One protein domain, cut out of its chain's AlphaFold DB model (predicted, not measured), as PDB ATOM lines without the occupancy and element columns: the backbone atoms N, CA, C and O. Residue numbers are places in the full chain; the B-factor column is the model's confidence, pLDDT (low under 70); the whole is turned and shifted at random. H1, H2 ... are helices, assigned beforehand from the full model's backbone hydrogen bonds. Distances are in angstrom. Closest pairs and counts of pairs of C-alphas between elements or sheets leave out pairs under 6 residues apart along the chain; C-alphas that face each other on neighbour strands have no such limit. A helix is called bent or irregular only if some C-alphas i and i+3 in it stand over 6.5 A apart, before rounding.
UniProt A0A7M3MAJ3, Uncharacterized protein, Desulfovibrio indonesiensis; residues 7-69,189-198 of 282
ATOM      1  N   GLU A   7     -17.407  51.129 -54.427       91.06
ATOM      2  CA  GLU A   7     -16.772  50.358 -53.352       91.06
ATOM      3  C   GLU A   7     -17.787  49.545 -52.530       91.06
ATOM      4  O   GLU A   7     -17.545  48.382 -52.216       91.06
ATOM      5  N   ALA A   8     -18.951  50.121 -52.212       90.56
ATOM      6  CA  ALA A   8     -20.005  49.407 -51.490       90.56
ATOM      7  C   ALA A   8     -20.609  48.266 -52.326       90.56
ATOM      8  O   ALA A   8     -20.885  47.199 -51.784       90.56
ATOM      9  N   LEU A   9     -20.774  48.465 -53.639       91.88
ATOM     10  CA  LEU A   9     -21.233  47.422 -54.565       91.88
ATOM     11  C   LEU A   9     -20.207  46.293 -54.699       91.88
ATOM     12  O   LEU A   9     -20.576  45.121 -54.688       91.88
ATOM     13  N   LYS A  10     -18.914  46.627 -54.761       93.12
ATOM     14  CA  LYS A  10     -17.842  45.628 -54.750       93.12
ATOM     15  C   LYS A  10     -17.895  44.775 -53.478       93.12
ATOM     16  O   LYS A  10     -17.979  43.554 -53.564       93.12
ATOM     17  N   ARG A  11     -17.940  45.417 -52.307       94.06
ATOM     18  CA  ARG A  11     -18.060  44.743 -51.001       94.06
ATOM     19  C   ARG A  11     -19.336  43.920 -50.870       94.06
ATOM     20  O   ARG A  11     -19.333  42.893 -50.205       94.06
ATOM     21  N   TYR A  12     -20.432  44.361 -51.486       93.88
ATOM     22  CA  TYR A  12     -21.672  43.592 -51.542       93.88
ATOM     23  C   TYR A  12     -21.504  42.282 -52.313       93.88
ATOM     24  O   TYR A  12     -21.934  41.237 -51.835       93.88
ATOM     25  N   ARG A  13     -20.847  42.316 -53.474       93.69
ATOM     26  CA  ARG A  13     -20.567  41.098 -54.247       93.69
ATOM     27  C   ARG A  13     -19.596  40.177 -53.510       93.69
ATOM     28  O   ARG A  13     -19.797  38.969 -53.497       93.69
ATOM     29  N   GLU A  14     -18.586  40.724 -52.832       95.00
ATOM     30  CA  GLU A  14     -17.705  39.943 -51.945       95.00
ATOM     31  C   GLU A  14     -18.511  39.270 -50.816       95.00
ATOM     32  O   GLU A  14     -18.402  38.068 -50.598       95.00
ATOM     33  N   TYR A  15     -19.397  40.025 -50.158       94.25
ATOM     34  CA  TYR A  15     -20.296  39.522 -49.118       94.25
ATOM     35  C   TYR A  15     -21.201  38.390 -49.611       94.25
ATOM     36  O   TYR A  15     -21.320  37.352 -48.960       94.25
ATOM     37  N   SER A  16     -21.834  38.593 -50.764       94.75
ATOM     38  CA  SER A  16     -22.696  37.614 -51.414       94.75
ATOM     39  C   SER A  16     -21.940  36.331 -51.747       94.75
ATOM     40  O   SER A  16     -22.408  35.241 -51.420       94.75
ATOM     41  N   ASN A  17     -20.736  36.435 -52.309       94.50
ATOM     42  CA  ASN A  17     -19.902  35.282 -52.636       94.50
ATOM     43  C   ASN A  17     -19.461  34.503 -51.391       94.50
ATOM     44  O   ASN A  17     -19.694  33.292 -51.303       94.50
ATOM     45  N   ASP A  18     -18.900  35.188 -50.397       93.06
ATOM     46  CA  ASP A  18     -18.363  34.544 -49.197       93.06
ATOM     47  C   ASP A  18     -19.468  33.902 -48.351       93.06
ATOM     48  O   ASP A  18     -19.326  32.778 -47.857       93.06
ATOM     49  N   LYS A  19     -20.594  34.605 -48.190       92.31
ATOM     50  CA  LYS A  19     -21.661  34.189 -47.281       92.31
ATOM     51  C   LYS A  19     -22.769  33.391 -47.943       92.31
ATOM     52  O   LYS A  19     -23.277  32.470 -47.317       92.31
ATOM     53  N   TYR A  20     -23.147  33.723 -49.168       93.19
ATOM     54  CA  TYR A  20     -24.300  33.129 -49.850       93.19
ATOM     55  C   TYR A  20     -23.922  32.433 -51.162       93.19
ATOM     56  O   TYR A  20     -24.800  32.012 -51.907       93.19
ATOM     57  N   GLY A  21     -22.625  32.296 -51.467       92.62
ATOM     58  CA  GLY A  21     -22.165  31.647 -52.694       92.62
ATOM     59  C   GLY A  21     -22.543  32.386 -53.977       92.62
ATOM     60  O   GLY A  21     -22.685  31.732 -55.004       92.62
ATOM     61  N   GLY A  22     -22.744  33.703 -53.906       93.62
ATOM     62  CA  GLY A  22     -23.116  34.545 -55.047       93.62
ATOM     63  C   GLY A  22     -24.626  34.651 -55.272       93.62
ATOM     64  O   GLY A  22     -25.054  35.358 -56.177       93.62
ATOM     65  N   TYR A  23     -25.449  33.987 -54.447       93.00
ATOM     66  CA  TYR A  23     -26.905  33.907 -54.635       93.00
ATOM     67  C   TYR A  23     -27.600  35.274 -54.749       93.00
ATOM     68  O   TYR A  23     -28.589  35.396 -55.466       93.00
ATOM     69  N   ILE A  24     -27.091  36.300 -54.061       93.19
ATOM     70  CA  ILE A  24     -27.702  37.635 -54.050       93.19
ATOM     71  C   ILE A  24     -26.988  38.632 -54.977       93.19
ATOM     72  O   ILE A  24     -27.289  39.818 -54.928       93.19
ATOM     73  N   ASP A  25     -26.057  38.200 -55.837       92.44
ATOM     74  CA  ASP A  25     -25.241  39.110 -56.665       92.44
ATOM     75  C   ASP A  25     -26.075  40.021 -57.571       92.44
ATOM     76  O   ASP A  25     -25.747  41.198 -57.715       92.44
ATOM     77  N   GLU A  26     -27.152  39.495 -58.150       89.94
ATOM     78  CA  GLU A  26     -28.015  40.203 -59.106       89.94
ATOM     79  C   GLU A  26     -29.080  41.065 -58.415       89.94
ATOM     80  O   GLU A  26     -29.728  41.900 -59.042       89.94
ATOM     81  N   TRP A  27     -29.257  40.925 -57.097       90.12
ATOM     82  CA  TRP A  27     -30.291  41.668 -56.377       90.12
ATOM     83  C   TRP A  27     -30.067  43.177 -56.462       90.12
ATOM     84  O   TRP A  27     -31.031  43.931 -56.567       90.12
ATOM     85  N   VAL A  28     -28.810  43.629 -56.486       85.75
ATOM     86  CA  VAL A  28     -28.458  45.057 -56.616       85.75
ATOM     87  C   VAL A  28     -28.889  45.691 -57.937       85.75
ATOM     88  O   VAL A  28     -28.909  46.920 -58.015       85.75
ATOM     89  N   ASP A  29     -29.254  44.893 -58.941       84.94
ATOM     90  CA  ASP A  29     -29.796  45.394 -60.204       84.94
ATOM     91  C   ASP A  29     -31.296  45.722 -60.082       84.94
ATOM     92  O   ASP A  29     -31.805  46.589 -60.794       84.94
ATOM     93  N   ALA A  30     -31.997  45.082 -59.137       83.75
ATOM     94  CA  ALA A  30     -33.425  45.272 -58.881       83.75
ATOM     95  C   ALA A  30     -33.723  46.129 -57.637       83.75
ATOM     96  O   ALA A  30     -34.766  46.784 -57.580       83.75
ATOM     97  N   ILE A  31     -32.829  46.151 -56.641       82.06
ATOM     98  CA  ILE A  31     -33.052  46.834 -55.359       82.06
ATOM     99  C   ILE A  31     -31.973  47.867 -55.056       82.06
ATOM    100  O   ILE A  31     -30.785  47.689 -55.335       82.06
ATOM    101  N   ARG A  32     -32.367  48.967 -54.407       84.88
ATOM    102  CA  ARG A  32     -31.410  50.017 -54.057       84.88
ATOM    103  C   ARG A  32     -30.623  49.620 -52.821       84.88
ATOM    104  O   ARG A  32     -31.128  49.650 -51.698       84.88
ATOM    105  N   LEU A  33     -29.332  49.373 -53.020       87.94
ATOM    106  CA  LEU A  33     -28.369  49.155 -51.947       87.94
ATOM    107  C   LEU A  33     -28.080  50.463 -51.183       87.94
ATOM    108  O   LEU A  33     -27.041  51.106 -51.338       87.94
ATOM    109  N   CYS A  34     -29.017  50.883 -50.339       89.38
ATOM    110  CA  CYS A  34     -28.888  52.076 -49.511       89.38
ATOM    111  C   CYS A  34     -29.624  51.927 -48.180       89.38
ATOM    112  O   CYS A  34     -30.584  51.169 -48.059       89.38
ATOM    113  N   ILE A  35     -29.158  52.667 -47.176       91.38
ATOM    114  CA  ILE A  35     -29.747  52.657 -45.836       91.38
ATOM    115  C   ILE A  35     -30.309  54.036 -45.528       91.38
ATOM    116  O   ILE A  35     -29.596  55.046 -45.546       91.38
ATOM    117  N   TYR A  36     -31.592  54.059 -45.194       93.44
ATOM    118  CA  TYR A  36     -32.290  55.258 -44.765       93.44
ATOM    119  C   TYR A  36     -32.108  55.438 -43.262       93.44
ATOM    120  O   TYR A  36     -31.884  54.475 -42.532       93.44
ATOM    121  N   ARG A  37     -32.182  56.687 -42.793       94.44
ATOM    122  CA  ARG A  37     -32.091  57.031 -41.371       94.44
ATOM    123  C   ARG A  37     -33.193  58.009 -40.997       94.44
ATOM    124  O   ARG A  37     -33.321  59.068 -41.604       94.44
ATOM    125  N   CYS A  38     -33.924  57.708 -39.933       95.38
ATOM    126  CA  CYS A  38     -34.929  58.605 -39.384       95.38
ATOM    127  C   CYS A  38     -34.242  59.779 -38.674       95.38
ATOM    128  O   CYS A  38     -33.491  59.574 -37.717       95.38
ATOM    129  N   GLY A  39     -34.545  61.011 -39.091       93.88
ATOM    130  CA  GLY A  39     -34.022  62.224 -38.453       93.88
ATOM    131  C   GLY A  39     -34.488  62.422 -37.006       93.88
ATOM    132  O   GLY A  39     -33.806  63.086 -36.232       93.88
ATOM    133  N   HIS A  40     -35.613  61.813 -36.612       93.38
ATOM    134  CA  HIS A  40     -36.176  61.961 -35.270       93.38
ATOM    135  C   HIS A  40     -35.611  60.947 -34.263       93.38
ATOM    136  O   HIS A  40     -35.084  61.338 -33.226       93.38
ATOM    137  N   CYS A  41     -35.726  59.640 -34.531       93.44
ATOM    138  CA  CYS A  41     -35.339  58.592 -33.574       93.44
ATOM    139  C   CYS A  41     -34.015  57.886 -33.907       93.44
ATOM    140  O   CYS A  41     -33.530  57.095 -33.100       93.44
ATOM    141  N   GLY A  42     -33.426  58.159 -35.074       93.31
ATOM    142  CA  GLY A  42     -32.171  57.546 -35.509       93.31
ATOM    143  C   GLY A  42     -32.291  56.103 -36.008       93.31
ATOM    144  O   GLY A  42     -31.257  55.506 -36.284       93.31
ATOM    145  N   HIS A  43     -33.502  55.548 -36.133       96.12
ATOM    146  CA  HIS A  43     -33.739  54.234 -36.744       96.12
ATOM    147  C   HIS A  43     -33.169  54.169 -38.164       96.12
ATOM    148  O   HIS A  43     -33.327  55.139 -38.908       96.12
ATOM    149  N   HIS A  44     -32.554  53.045 -38.533       95.19
ATOM    150  CA  HIS A  44     -32.078  52.782 -39.890       95.19
ATOM    151  C   HIS A  44     -32.823  51.608 -40.526       95.19
ATOM    152  O   HIS A  44     -33.180  50.672 -39.819       95.19
ATOM    153  N   TRP A  45     -33.056  51.648 -41.836       94.62
ATOM    154  CA  TRP A  45     -33.722  50.562 -42.565       94.62
ATOM    155  C   TRP A  45     -33.342  50.560 -44.046       94.62
ATOM    156  O   TRP A  45     -32.860  51.569 -44.573       94.62
ATOM    157  N   TYR A  46     -33.586  49.430 -44.703       91.44
ATOM    158  CA  TYR A  46     -33.554  49.312 -46.158       91.44
ATOM    159  C   TYR A  46     -34.906  49.737 -46.738       91.44
ATOM    160  O   TYR A  46     -35.929  49.246 -46.262       91.44
ATOM    161  N   PRO A  47     -34.951  50.661 -47.716       88.94
ATOM    162  CA  PRO A  47     -36.217  51.107 -48.300       88.94
ATOM    163  C   PRO A  47     -36.878  50.016 -49.146       88.94
ATOM    164  O   PRO A  47     -38.102  49.960 -49.206       88.94
ATOM    165  N   ASP A  48     -36.062  49.159 -49.756       87.25
ATOM    166  CA  ASP A  48     -36.492  48.041 -50.578       87.25
ATOM    167  C   ASP A  48     -36.090  46.760 -49.824       87.25
ATOM    168  O   ASP A  48     -34.905  46.537 -49.552       87.25
ATOM    169  N   VAL A  49     -37.078  45.964 -49.412       84.62
ATOM    170  CA  VAL A  49     -36.881  44.690 -48.705       84.62
ATOM    171  C   VAL A  49     -37.357  43.568 -49.629       84.62
ATOM    172  O   VAL A  49     -38.485  43.662 -50.118       84.62
ATOM    173  N   PRO A  50     -36.536  42.533 -49.881       87.06
ATOM    174  CA  PRO A  50     -36.950  41.373 -50.663       87.06
ATOM    175  C   PRO A  50     -38.175  40.684 -50.056       87.06
ATOM    176  O   PRO A  50     -38.448  40.792 -48.857       87.06
ATOM    177  N   SER A  51     -38.910  39.949 -50.881       87.19
ATOM    178  CA  SER A  51     -40.036  39.139 -50.428       87.19
ATOM    179  C   SER A  51     -39.605  38.093 -49.389       87.19
ATOM    180  O   SER A  51     -38.441  37.700 -49.297       87.19
ATOM    181  N   ALA A  52     -40.564  37.599 -48.600       83.25
ATOM    182  CA  ALA A  52     -40.288  36.565 -47.600       83.25
ATOM    183  C   ALA A  52     -39.699  35.283 -48.224       83.25
ATOM    184  O   ALA A  52     -38.864  34.628 -47.600       83.25
ATOM    185  N   GLU A  53     -40.096  34.947 -49.455       85.88
ATOM    186  CA  GLU A  53     -39.577  33.799 -50.207       85.88
ATOM    187  C   GLU A  53     -38.108  33.995 -50.615       85.88
ATOM    188  O   GLU A  53     -37.275  33.109 -50.397       85.88
ATOM    189  N   GLU A  54     -37.766  35.177 -51.132       89.44
ATOM    190  CA  GLU A  54     -36.389  35.546 -51.484       89.44
ATOM    191  C   GLU A  54     -35.484  35.557 -50.247       89.44
ATOM    192  O   GLU A  54     -34.389  34.990 -50.270       89.44
ATOM    193  N   LEU A  55     -35.952  36.132 -49.132       87.50
ATOM    194  CA  LEU A  55     -35.226  36.106 -47.859       87.50
ATOM    195  C   LEU A  55     -35.030  34.671 -47.353       87.50
ATOM    196  O   LEU A  55     -33.927  34.312 -46.941       87.50
ATOM    197  N   GLY A  56     -36.067  33.832 -47.417       84.81
ATOM    198  CA  GLY A  56     -35.982  32.420 -47.042       84.81
ATOM    199  C   GLY A  56     -34.934  31.662 -47.863       84.81
ATOM    200  O   GLY A  56     -34.102  30.945 -47.303       84.81
ATOM    201  N   SER A  57     -34.910  31.891 -49.176       87.06
ATOM    202  CA  SER A  57     -33.936  31.294 -50.096       87.06
ATOM    203  C   SER A  57     -32.511  31.807 -49.859       87.06
ATOM    204  O   SER A  57     -31.559  31.022 -49.872       87.06
ATOM    205  N   MET A  58     -32.345  33.097 -49.551       90.06
ATOM    206  CA  MET A  58     -31.057  33.658 -49.136       90.06
ATOM    207  C   MET A  58     -30.540  32.961 -47.872       90.06
ATOM    208  O   MET A  58     -29.388  32.526 -47.830       90.06
ATOM    209  N   TYR A  59     -31.385  32.794 -46.850       85.44
ATOM    210  CA  TYR A  59     -30.995  32.096 -45.625       85.44
ATOM    211  C   TYR A  59     -30.674  30.616 -45.851       85.44
ATOM    212  O   TYR A  59     -29.767  30.098 -45.200       85.44
ATOM    213  N   ALA A  60     -31.361  29.942 -46.776       85.12
ATOM    214  CA  ALA A  60     -31.056  28.559 -47.138       85.12
ATOM    215  C   ALA A  60     -29.652  28.405 -47.757       85.12
ATOM    216  O   ALA A  60     -28.996  27.386 -47.548       85.12
ATOM    217  N   ASN A  61     -29.162  29.436 -48.453       86.50
ATOM    218  CA  ASN A  61     -27.818  29.482 -49.037       86.50
ATOM    219  C   ASN A  61     -26.740  30.017 -48.075       86.50
ATOM    220  O   ASN A  61     -25.567  30.104 -48.445       86.50
ATOM    221  N   ALA A  62     -27.107  30.381 -46.842       87.56
ATOM    222  CA  ALA A  62     -26.196  31.020 -45.902       87.56
ATOM    223  C   ALA A  62     -25.092  30.074 -45.401       87.56
ATOM    224  O   ALA A  62     -25.332  28.981 -44.882       87.56
ATOM    225  N   ARG A  63     -23.854  30.560 -45.463       87.00
ATOM    226  CA  ARG A  63     -22.643  29.934 -44.935       87.00
ATOM    227  C   ARG A  63     -22.208  30.658 -43.670       87.00
ATOM    228  O   ARG A  63     -22.347  31.875 -43.527       87.00
ATOM    229  N   ASN A  64     -21.642  29.910 -42.728       81.50
ATOM    230  CA  ASN A  64     -21.091  30.514 -41.521       81.50
ATOM    231  C   ASN A  64     -19.748  31.172 -41.848       81.50
ATOM    232  O   ASN A  64     -18.753  30.475 -42.022       81.50
ATOM    233  N   LEU A  65     -19.701  32.507 -41.841       77.69
ATOM    234  CA  LEU A  65     -18.448  33.269 -41.977       77.69
ATOM    235  C   LEU A  65     -17.464  33.019 -40.816       77.69
ATOM    236  O   LEU A  65     -16.292  33.370 -40.896       77.69
ATOM    237  N   ARG A  66     -17.928  32.428 -39.707       68.56
ATOM    238  CA  ARG A  66     -17.092  32.039 -38.567       68.56
ATOM    239  C   ARG A  66     -17.345  30.586 -38.192       68.56
ATOM    240  O   ARG A  66     -18.483  30.183 -37.968       68.56
ATOM    241  N   THR A  67     -16.268  29.837 -38.004       55.34
ATOM    242  CA  THR A  67     -16.270  28.510 -37.384       55.34
ATOM    243  C   THR A  67     -16.267  28.655 -35.860       55.34
ATOM    244  O   THR A  67     -15.279  28.390 -35.186       55.34
ATOM    245  N   SER A  68     -17.360  29.149 -35.275       58.91
ATOM    246  CA  SER A  68     -17.528  29.056 -33.819       58.91
ATOM    247  C   SER A  68     -18.184  27.732 -33.461       58.91
ATOM    248  O   SER A  68     -19.223  27.391 -34.035       58.91
ATOM    249  N   GLU A  69     -17.628  27.022 -32.480       59.50
ATOM    250  CA  GLU A  69     -18.310  25.883 -31.869       59.50
ATOM    251  C   GLU A  69     -19.692  26.315 -31.380       59.50
ATOM    252  O   GLU A  69     -19.847  27.283 -30.624       59.50
ATOM    253  N   CYS A 189     -21.626  51.804 -34.759       84.19
ATOM    254  CA  CYS A 189     -21.266  52.895 -35.654       84.19
ATOM    255  C   CYS A 189     -20.798  54.153 -34.927       84.19
ATOM    256  O   CYS A 189     -20.991  55.275 -35.414       84.19
ATOM    257  N   ARG A 190     -20.159  53.998 -33.761       80.81
ATOM    258  CA  ARG A 190     -19.627  55.131 -32.998       80.81
ATOM    259  C   ARG A 190     -18.669  55.955 -33.871       80.81
ATOM    260  O   ARG A 190     -17.711  55.422 -34.416       80.81
ATOM    261  N   LYS A 191     -18.912  57.267 -33.979       73.25
ATOM    262  CA  LYS A 191     -18.191  58.204 -34.875       73.25
ATOM    263  C   LYS A 191     -18.329  57.905 -36.384       73.25
ATOM    264  O   LYS A 191     -17.539  58.406 -37.175       73.25
ATOM    265  N   GLY A 192     -19.318  57.110 -36.796       71.25
ATOM    266  CA  GLY A 192     -19.650  56.864 -38.205       71.25
ATOM    267  C   GLY A 192     -18.635  56.025 -38.991       71.25
ATOM    268  O   GLY A 192     -18.791  55.877 -40.198       71.25
ATOM    269  N   SER A 193     -17.608  55.466 -38.342       73.31
ATOM    270  CA  SER A 193     -16.534  54.735 -39.029       73.31
ATOM    271  C   SER A 193     -16.975  53.386 -39.602       73.31
ATOM    272  O   SER A 193     -16.394  52.954 -40.592       73.31
ATOM    273  N   CYS A 194     -18.004  52.754 -39.027       84.19
ATOM    274  CA  CYS A 194     -18.530  51.459 -39.483       84.19
ATOM    275  C   CYS A 194     -18.990  51.503 -40.957       84.19
ATOM    276  O   CYS A 194     -18.824  50.536 -41.692       84.19
ATOM    277  N   TRP A 195     -19.496  52.652 -41.425       89.31
ATOM    278  CA  TRP A 195     -20.099  52.781 -42.753       89.31
ATOM    279  C   TRP A 195     -19.065  52.720 -43.874       89.31
ATOM    280  O   TRP A 195     -19.418  52.424 -45.009       89.31
ATOM    281  N   LYS A 196     -17.787  52.972 -43.561       87.56
ATOM    282  CA  LYS A 196     -16.684  52.828 -44.521       87.56
ATOM    283  C   LYS A 196     -16.451  51.377 -44.920       87.56
ATOM    284  O   LYS A 196     -15.893  51.130 -45.979       87.56
ATOM    285  N   VAL A 197     -16.839  50.447 -44.047       88.50
ATOM    286  CA  VAL A 197     -16.686  49.012 -44.276       88.50
ATOM    287  C   VAL A 197     -18.010  48.313 -44.559       88.50
ATOM    288  O   VAL A 197     -18.092  47.092 -44.547       88.50
ATOM    289  N   TRP A 198     -19.066  49.083 -44.805       91.75
ATOM    290  CA  TRP A 198     -20.359  48.543 -45.179       91.75
ATOM    291  C   TRP A 198     -20.364  48.084 -46.651       91.75
ATOM    292  O   TRP A 198     -19.782  48.777 -47.489       91.75
TER     293      TRP A 198
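AT A GLANCE: This is residues 7 to 69 and 189 to 198 of the 282 residues of an uncharacterized protein of Desulfovibrio indonesiensis (UniProt A0A7M3MAJ3). Three short helices, H2, H3 and H4, are set at separate places round one longer helix, H1, in a loose frame where no two helices clearly touch. Between H2 and H3 a long loop runs out and folds back on itself as a narrow arm, with residues 36 to 37 and 44 to 45 side by side and the tip, residues 38 to 43, sticking out. The printed part has 73 residues with four named helices, in the order H1, H2, H3, H4, and no named strand. Its class is all helix, though under half of the residues, 35 of 73, are in named elements. The whole is loose, with a radius of gyration of the C-alphas of 14.0 A and spans of 36 by 29 by 26 A.

IN THESE COORDINATES: H1 is residues 7 to 20, from C-alpha 7 at (-16.772, 50.358, -53.352) to C-alpha 20 at (-24.300, 33.129, -49.850), 19.1 A apart. H2 is residues 27 to 30, only four residues. Residues 31 to 51 hold no named element, and their C-alphas lie 8 to 24 A from the mean of all C-alphas. H3, residues 52 to 60, measures 12.2 A from first to last C-alpha. H4, residues 190 to 197, measures 13.2 A and ends with C-alpha 197 at (-16.686, 49.012, -44.276). H4 is irregular: C-alphas 191 and 194 are 8.2 A apart, against about 5 A in a regular helix.

HOW THE PARTS SIT: H1 is close to but not clearly touching H2, and their closest C-alphas, those of Leu 9 and Val 28, are 7.9 A apart. H1 and H3 are close but not clearly touching, with the closest C-alphas, those of Tyr 20 and Met 58, 6.8 A apart. They run the same way at a steep tilt of 68 degrees, only just short of about perpendicular. H1 and H4 are close but not clearly touching, with the closest C-alphas, those of Ala 8 and Val 197, 8.0 A apart. Their lines are about perpendicular, at 74 degrees, though the line of H4 is a rough one. H2 is apart from H3 and from H4, and H3 is apart from H4. Residues 36 to 37 pair with residues 44 to 45, antiparallel, in stretches too short to be named strands. In H1 and H3 every O i to N i+4 pair is within hydrogen-bond range; in H4 it is 0 of 4, with 2 of 5 O i to N i+3 pairs within range, and H2 is too short for an O i to N i+4 pair.

THE WHOLE: The two C-alphas farthest apart, those of His 40 and Glu 69, are 40.4 A apart. Residues 38 to 43 stand free, as do residues 189 to 194, of which 190 to 194 belong to H4. The link from H1 to H2 is short and that from H2 to H3 is long. The link from H3 to H4 runs across the cut, where residues 70 to 188 are not printed and C-alphas 69 and 189 are 27.4 A apart. The mean pLDDT of the printed part of this model is 87.3, and residues 66 to 69 are under 70.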